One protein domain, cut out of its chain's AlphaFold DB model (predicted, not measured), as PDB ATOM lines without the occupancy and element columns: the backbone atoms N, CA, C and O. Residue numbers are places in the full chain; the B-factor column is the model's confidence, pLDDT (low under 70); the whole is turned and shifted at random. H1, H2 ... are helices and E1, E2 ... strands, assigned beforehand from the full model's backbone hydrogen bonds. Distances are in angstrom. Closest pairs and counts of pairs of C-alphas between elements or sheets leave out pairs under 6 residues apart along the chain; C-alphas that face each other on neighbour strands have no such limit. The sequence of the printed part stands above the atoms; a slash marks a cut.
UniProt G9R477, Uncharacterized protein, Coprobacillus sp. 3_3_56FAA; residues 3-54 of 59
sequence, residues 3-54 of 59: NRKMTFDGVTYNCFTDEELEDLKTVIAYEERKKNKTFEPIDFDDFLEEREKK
ATOM      1  N   ASN A   3     101.457  74.868  87.817       64.69
ATOM      2  CA  ASN A   3     101.000  76.251  87.949       64.69
ATOM      3  C   ASN A   3     101.683  77.090  86.868       64.69
ATOM      4  O   ASN A   3     102.908  77.238  86.892       64.69
ATOM      5  N   ARG A   4     100.915  77.657  85.933       75.25
ATOM      6  CA  ARG A   4     101.470  78.576  84.939       75.25
ATOM      7  C   ARG A   4     101.642  79.936  85.591       75.25
ATOM      8  O   ARG A   4     100.708  80.486  86.160       75.25
ATOM      9  N   LYS A   5     102.854  80.478  85.538       82.44
ATOM     10  CA  LYS A   5     103.136  81.839  85.999       82.44
ATOM     11  C   LYS A   5     103.286  82.746  84.793       82.44
ATOM     12  O   LYS A   5     104.020  82.406  83.868       82.44
ATOM     13  N   MET A   6     102.614  83.888  84.816       80.00
ATOM     14  CA  MET A   6     102.755  84.928  83.801       80.00
ATOM     15  C   MET A   6     103.174  86.236  84.451       80.00
ATOM     16  O   MET A   6     102.639  86.609  85.491       80.00
ATOM     17  N   THR A   7     104.116  86.939  83.828       81.06
ATOM     18  CA  THR A   7     104.589  88.238  84.303       81.06
ATOM     19  C   THR A   7     104.245  89.312  83.281       81.06
ATOM     20  O   THR A   7     104.638  89.202  82.124       81.06
ATOM     21  N   PHE A   8     103.549  90.357  83.728       79.19
ATOM     22  CA  PHE A   8     103.170  91.522  82.929       79.19
ATOM     23  C   PHE A   8     103.472  92.793  83.713       79.19
ATOM     24  O   PHE A   8     103.153  92.865  84.897       79.19
ATOM     25  N   ASP A   9     104.136  93.767  83.082       80.31
ATOM     26  CA  ASP A   9     104.556  95.030  83.716       80.31
ATOM     27  C   ASP A   9     105.235  94.845  85.097       80.31
ATOM     28  O   ASP A   9     105.097  95.656  86.010       80.31
ATOM     29  N   GLY A  10     105.989  93.750  85.265       81.75
ATOM     30  CA  GLY A  10     106.693  93.412  86.510       81.75
ATOM     31  C   GLY A  10     105.838  92.735  87.591       81.75
ATOM     32  O   GLY A  10     106.379  92.326  88.619       81.75
ATOM     33  N   VAL A  11     104.537  92.546  87.366       82.44
ATOM     34  CA  VAL A  11     103.630  91.815  88.261       82.44
ATOM     35  C   VAL A  11     103.504  90.370  87.794       82.44
ATOM     36  O   VAL A  11     103.287  90.113  86.614       82.44
ATOM     37  N   THR A  12     103.647  89.412  88.714       86.00
ATOM     38  CA  THR A  12     103.538  87.977  88.405       86.00
ATOM     39  C   THR A  12     102.223  87.405  88.916       86.00
ATOM     40  O   THR A  12     101.930  87.478  90.107       86.00
ATOM     41  N   TYR A  13     101.471  86.784  88.014       81.75
ATOM     42  CA  TYR A  13     100.193  86.129  88.262       81.75
ATOM     43  C   TYR A  13     100.366  84.613  88.195       81.75
ATOM     44  O   TYR A  13     101.100  84.098  87.350       81.75
ATOM     45  N   ASN A  14      99.687  83.897  89.090       85.00
ATOM     46  CA  ASN A  14      99.542  82.450  88.986       85.00
ATOM     47  C   ASN A  14      98.227  82.168  88.253       85.00
ATOM     48  O   ASN A  14      97.170  82.544  88.749       85.00
ATOM     49  N   CYS A  15      98.313  81.517  87.099       81.06
ATOM     50  CA  CYS A  15      97.183  81.003  86.336       81.06
ATOM     51  C   CYS A  15      97.172  79.481  86.505       81.06
ATOM     52  O   CYS A  15      98.102  78.780  86.089       81.06
ATOM     53  N   PHE A  16      96.140  78.967  87.156       74.31
ATOM     54  CA  PHE A  16      95.967  77.547  87.439       74.31
ATOM     55  C   PHE A  16      95.195  76.845  86.316       74.31
ATOM     56  O   PHE A  16      95.414  75.652  86.089       74.31
ATOM     57  N   THR A  17      94.356  77.577  85.573       84.44
ATOM     58  CA  THR A  17      93.558  77.061  84.446       84.44
ATOM     59  C   THR A  17      93.796  77.828  83.136       84.44
ATOM     60  O   THR A  17      94.398  78.902  83.118       84.44
ATOM     61  N   ASP A  18      93.347  77.253  82.013       85.25
ATOM     62  CA  ASP A  18      93.341  77.936  80.707       85.25
ATOM     63  C   ASP A  18      92.352  79.111  80.661       85.25
ATOM     64  O   ASP A  18      92.620  80.107  79.997       85.25
ATOM     65  N   GLU A  19      91.240  79.020  81.392       87.38
ATOM     66  CA  GLU A  19      90.238  80.087  81.497       87.38
ATOM     67  C   GLU A  19      90.823  81.319  82.201       87.38
ATOM     68  O   GLU A  19      90.811  82.413  81.644       87.38
ATOM     69  N   GLU A  20      91.472  81.120  83.353       84.56
ATOM     70  CA  GLU A  20      92.155  82.194  84.089       84.56
ATOM     71  C   GLU A  20      93.256  82.865  83.252       84.56
ATOM     72  O   GLU A  20      93.554  84.048  83.424       84.56
ATOM     73  N   LEU A  21      93.879  82.111  82.341       85.75
ATOM     74  CA  LEU A  21      94.896  82.626  81.434       85.75
ATOM     75  C   LEU A  21      94.300  83.525  80.340       85.75
ATOM     76  O   LEU A  21      94.876  84.570  80.033       85.75
ATOM     77  N   GLU A  22      93.180  83.126  79.736       86.88
ATOM     78  CA  GLU A  22      92.487  83.921  78.711       86.88
ATOM     79  C   GLU A  22      91.862  85.195  79.294       86.88
ATOM     80  O   GLU A  22      91.978  86.273  78.697       86.88
ATOM     81  N   ASP A  23      91.300  85.110  80.500       87.19
ATOM     82  CA  ASP A  23      90.789  86.278  81.220       87.19
ATOM     83  C   ASP A  23      91.912  87.277  81.512       87.19
ATOM     84  O   ASP A  23      91.783  88.472  81.223       87.19
ATOM     85  N   LEU A  24      93.060  86.792  82.005       85.44
ATOM     86  CA  LEU A  24      94.214  87.640  82.296       85.44
ATOM     87  C   LEU A  24      94.713  88.368  81.038       85.44
ATOM     88  O   LEU A  24      94.910  89.584  81.070       85.44
ATOM     89  N   LYS A  25      94.862  87.657  79.909       84.56
ATOM     90  CA  LYS A  25      95.247  88.264  78.620       84.56
ATOM     91  C   LYS A  25      94.267  89.350  78.182       84.56
ATOM     92  O   LYS A  25      94.698  90.396  77.694       84.56
ATOM     93  N   THR A  26      92.967  89.116  78.353       86.31
ATOM     94  CA  THR A  26      91.920  90.074  77.975       86.31
ATOM     95  C   THR A  26      92.010  91.351  78.806       86.31
ATOM     96  O   THR A  26      91.980  92.449  78.245       86.31
ATOM     97  N   VAL A  27      92.189  91.221  80.124       85.12
ATOM     98  CA  VAL A  27      92.352  92.365  81.035       85.12
ATOM     99  C   VAL A  27      93.593  93.180  80.675       85.12
ATOM    100  O   VAL A  27      93.516  94.402  80.575       85.12
ATOM    101  N   ILE A  28      94.722  92.522  80.413       84.75
ATOM    102  CA  ILE A  28      95.969  93.210  80.053       84.75
ATOM    103  C   ILE A  28      95.824  93.943  78.723       84.75
ATOM    104  O   ILE A  28      96.153  95.124  78.641       84.75
ATOM    105  N   ALA A  29      95.262  93.288  77.705       81.88
ATOM    106  CA  ALA A  29      95.016  93.925  76.415       81.88
ATOM    107  C   ALA A  29      94.089  95.147  76.542       81.88
ATOM    108  O   ALA A  29      94.262  96.129  75.819       81.88
ATOM    109  N   TYR A  30      93.111  95.112  77.453       82.12
ATOM    110  CA  TYR A  30      92.244  96.254  77.740       82.12
ATOM    111  C   TYR A  30      93.004  97.402  78.425       82.12
ATOM    112  O   TYR A  30      92.929  98.545  77.966       82.12
ATOM    113  N   GLU A  31      93.772  97.111  79.476       83.00
ATOM    114  CA  GLU A  31      94.553  98.116  80.208       83.00
ATOM    115  C   GLU A  31      95.640  98.760  79.328       83.00
ATOM    116  O   GLU A  31      95.811  99.980  79.353       83.00
ATOM    117  N   GLU A  32      96.316  97.989  78.470       81.50
ATOM    118  CA  GLU A  32      97.277  98.520  77.495       81.50
ATOM    119  C   GLU A  32      96.610  99.471  76.491       81.50
ATOM    120  O   GLU A  32      97.122 100.563  76.231       81.50
ATOM    121  N   ARG A  33      95.433  99.111  75.957       76.31
ATOM    122  CA  ARG A  33      94.664  99.981  75.043       76.31
ATOM    123  C   ARG A  33      94.214 101.272  75.724       76.31
ATOM    124  O   ARG A  33      94.295 102.343  75.123       76.31
ATOM    125  N   LYS A  34      93.779 101.184  76.983       78.25
ATOM    126  CA  LYS A  34      93.397 102.338  77.803       78.25
ATOM    127  C   LYS A  34      94.593 103.261  78.062       78.25
ATOM    128  O   LYS A  34      94.479 104.473  77.875       78.25
ATOM    129  N   LYS A  35      95.755 102.702  78.425       80.75
ATOM    130  CA  LYS A  35      97.011 103.442  78.658       80.75
ATOM    131  C   LYS A  35      97.504 104.147  77.397       80.75
ATOM    132  O   LYS A  35      97.915 105.304  77.465       80.75
ATOM    133  N   ASN A  36      97.400 103.484  76.246       76.00
ATOM    134  CA  ASN A  36      97.840 104.026  74.962       76.00
ATOM    135  C   ASN A  36      96.861 105.047  74.355       76.00
ATOM    136  O   ASN A  36      97.149 105.591  73.293       76.00
ATOM    137  N   LYS A  37      95.720 105.331  75.013       66.75
ATOM    138  CA  LYS A  37      94.644 106.213  74.514       66.75
ATOM    139  C   LYS A  37      94.184 105.876  73.089       66.75
ATOM    140  O   LYS A  37      93.572 106.701  72.426       66.75
ATOM    141  N   THR A  38      94.427 104.648  72.634       63.50
ATOM    142  CA  THR A  38      93.943 104.125  71.349       63.50
ATOM    143  C   THR A  38      92.495 103.647  71.451       63.50
ATOM    144  O   THR A  38      92.033 102.875  70.617       63.50
ATOM    145  N   PHE A  39      91.803 104.032  72.523       64.50
ATOM    146  CA  PHE A  39      90.399 103.758  72.746       64.50
ATOM    147  C   PHE A  39      89.641 105.036  72.409       64.50
ATOM    148  O   PHE A  39      89.588 105.959  73.225       64.50
ATOM    149  N   GLU A  40      89.103 105.113  71.195       66.62
ATOM    150  CA  GLU A  40      88.041 106.074  70.933       66.62
ATOM    151  C   GLU A  40      86.801 105.572  71.682       66.62
ATOM    152  O   GLU A  40      86.382 104.431  71.460       66.62
ATOM    153  N   PRO A  41      86.260 106.340  72.644       68.06
ATOM    154  CA  PRO A  41      84.983 105.992  73.239       68.06
ATOM    155  C   PRO A  41      83.935 106.003  72.126       68.06
ATOM    156  O   PRO A  41      83.696 107.035  71.506       68.06
ATOM    157  N   ILE A  42      83.356 104.838  71.862       75.38
ATOM    158  CA  ILE A  42      82.200 104.696  70.985       75.38
ATOM    159  C   ILE A  42      80.946 105.073  71.776       75.38
ATOM    160  O   ILE A  42      80.846 104.754  72.968       75.38
ATOM    161  N   ASP A  43      80.012 105.770  71.134       82.81
ATOM    162  CA  ASP A  43      78.701 106.012  71.725       82.81
ATOM    163  C   ASP A  43      77.942 104.682  71.890       82.81
ATOM    164  O   ASP A  43      78.201 103.698  71.191       82.81
ATOM    165  N   PHE A  44      77.022 104.613  72.852       82.19
ATOM    166  CA  PHE A  44      76.266 103.385  73.080       82.19
ATOM    167  C   PHE A  44      75.369 103.040  71.881       82.19
ATOM    168  O   PHE A  44      75.243 101.860  71.548       82.19
ATOM    169  N   ASP A  45      74.819 104.044  71.194       88.25
ATOM    170  CA  ASP A  45      74.006 103.841  69.993       88.25
ATOM    171  C   ASP A  45      74.857 103.284  68.836       88.25
ATOM    172  O   ASP A  45      74.456 102.324  68.171       88.25
ATOM    173  N   ASP A  46      76.076 103.802  68.660       85.06
ATOM    174  CA  ASP A  46      77.033 103.314  67.658       85.06
ATOM    175  C   ASP A  46      77.458 101.861  67.945       85.06
ATOM    176  O   ASP A  46      77.553 101.032  67.037       85.06
ATOM    177  N   PHE A  47      77.656 101.508  69.221       84.81
ATOM    178  CA  PHE A  47      77.951 100.131  69.629       84.81
ATOM    179  C   PHE A  47      76.817  99.164  69.263       84.81
ATOM    180  O   PHE A  47      77.080  98.058  68.773       84.81
ATOM    181  N   LEU A  48      75.562  99.556  69.506       88.00
ATOM    182  CA  LEU A  48      74.400  98.744  69.148       88.00
ATOM    183  C   LEU A  48      74.304  98.567  67.631       88.00
ATOM    184  O   LEU A  48      74.113  97.443  67.166       88.00
ATOM    185  N   GLU A  49      74.525  99.634  66.859       86.12
ATOM    186  CA  GLU A  49      74.477  99.572  65.399       86.12
ATOM    187  C   GLU A  49      75.586  98.671  64.822       86.12
ATOM    188  O   GLU A  49      75.333  97.855  63.929       86.12
ATOM    189  N   GLU A  50      76.813  98.741  65.350       85.00
ATOM    190  CA  GLU A  50      77.897  97.832  64.958       85.00
ATOM    191  C   GLU A  50      77.572  96.369  65.277       85.00
ATOM    192  O   GLU A  50      77.857  95.470  64.476       85.00
ATOM    193  N   ARG A  51      76.970  96.102  66.442       84.88
ATOM    194  CA  ARG A  51      76.576  94.748  66.852       84.88
ATOM    195  C   ARG A  51      75.432  94.206  66.001       84.88
ATOM    196  O   ARG A  51      75.513  93.048  65.576       84.88
ATOM    197  N   GLU A  52      74.434  95.029  65.696       89.31
ATOM    198  CA  GLU A  52      73.361  94.707  64.754       89.31
ATOM    199  C   GLU A  52      73.926  94.381  63.367       89.31
ATOM    200  O   GLU A  52      73.604  93.335  62.805       89.31
ATOM    201  N   LYS A  53      74.836  95.206  62.832       83.62
ATOM    202  CA  LYS A  53      75.472  94.978  61.520       83.62
ATOM    203  C   LYS A  53      76.326  93.712  61.491       83.62
ATOM    204  O   LYS A  53      76.303  92.971  60.509       83.62
ATOM    205  N   LYS A  54      77.099  93.461  62.549       87.44
ATOM    206  CA  LYS A  54      78.071  92.360  62.595       87.44
ATOM    207  C   LYS A  54      77.432  90.999  62.852       87.44
ATOM    208  O   LYS A  54      77.927  89.999  62.339       87.44
TER     209      LYS A  54
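What this domain is: This is residues 3 to 54 of the 59 residues of an uncharacterized protein of Coprobacillus sp. 3_3_56FAA (UniProt G9R477). A small hairpin of two strands, E1 and E2, has the long helix H1 over one of its faces, near it with residues 18 to 28, and a second helix, H2, sits far off at the other end of the model. Residues 31 to 38, of which 31 to 35 belong to H1, stick out from the hairpin, and residues 40 to 54, of which 44 to 54 belong to H2, also stand free. The printed part has 52 residues, with two named strands and two named helices in the order E1, E2, H1, H2; the sheet, E1 - E2, is antiparallel and the class is mixed, helices and strands. The whole is only just extended, close to loose, with a radius of gyration of the C-alphas of 15.2 A, and it is flat, with spans of 42 by 23 by 12 A.

How they stand to each other: E1, residues 4 to 8, and E2, residues 11 to 15, form a hairpin over a tight link of 2 residues. They are antiparallel, with 152 degrees between their directions. The C-alphas of Thr 7 and Thr 12 face each other at 4.2 A, and N 6 and O 13 are within hydrogen-bond range at 3.0 A, as are N 11 and O 8 at 2.8 A. A tight link of 2 residues leads to H1, residues 18 to 35. The closest C-alphas of E2 and H1 are those of Cys 15 and Leu 21, 5.6 A apart. The closest of E1 and H1 are those of Phe 8 and Ile 28, 7.9 A apart. H2, residues 44 to 54, is apart from H1, E1 and E2. In H1 and H2 every O i to N i+4 pair is within hydrogen-bond range.

Where its parts are: E1 begins at C-alpha 4, at (101.470, 78.576, 84.939), and measures 13.2 A from first to last C-alpha; E2 measures 12.7 A. H1 begins at C-alpha 18, at (93.341, 77.936, 80.707), and is 25.9 A long to C-alpha 35. H2 is 15.3 A long and ends at C-alpha 54, at (78.071, 92.360, 62.595).

The domain as a whole: The two C-alphas farthest apart are those of Asn 3 and Asp 45, at 42.6 A. The printed part, residues 3 to 54, has no cut. No link is long; the one from H1 to H2, 8 residues, is short. The mean pLDDT of the printed part is 81.1, and residue 3 and residues 37 to 41 are under 70.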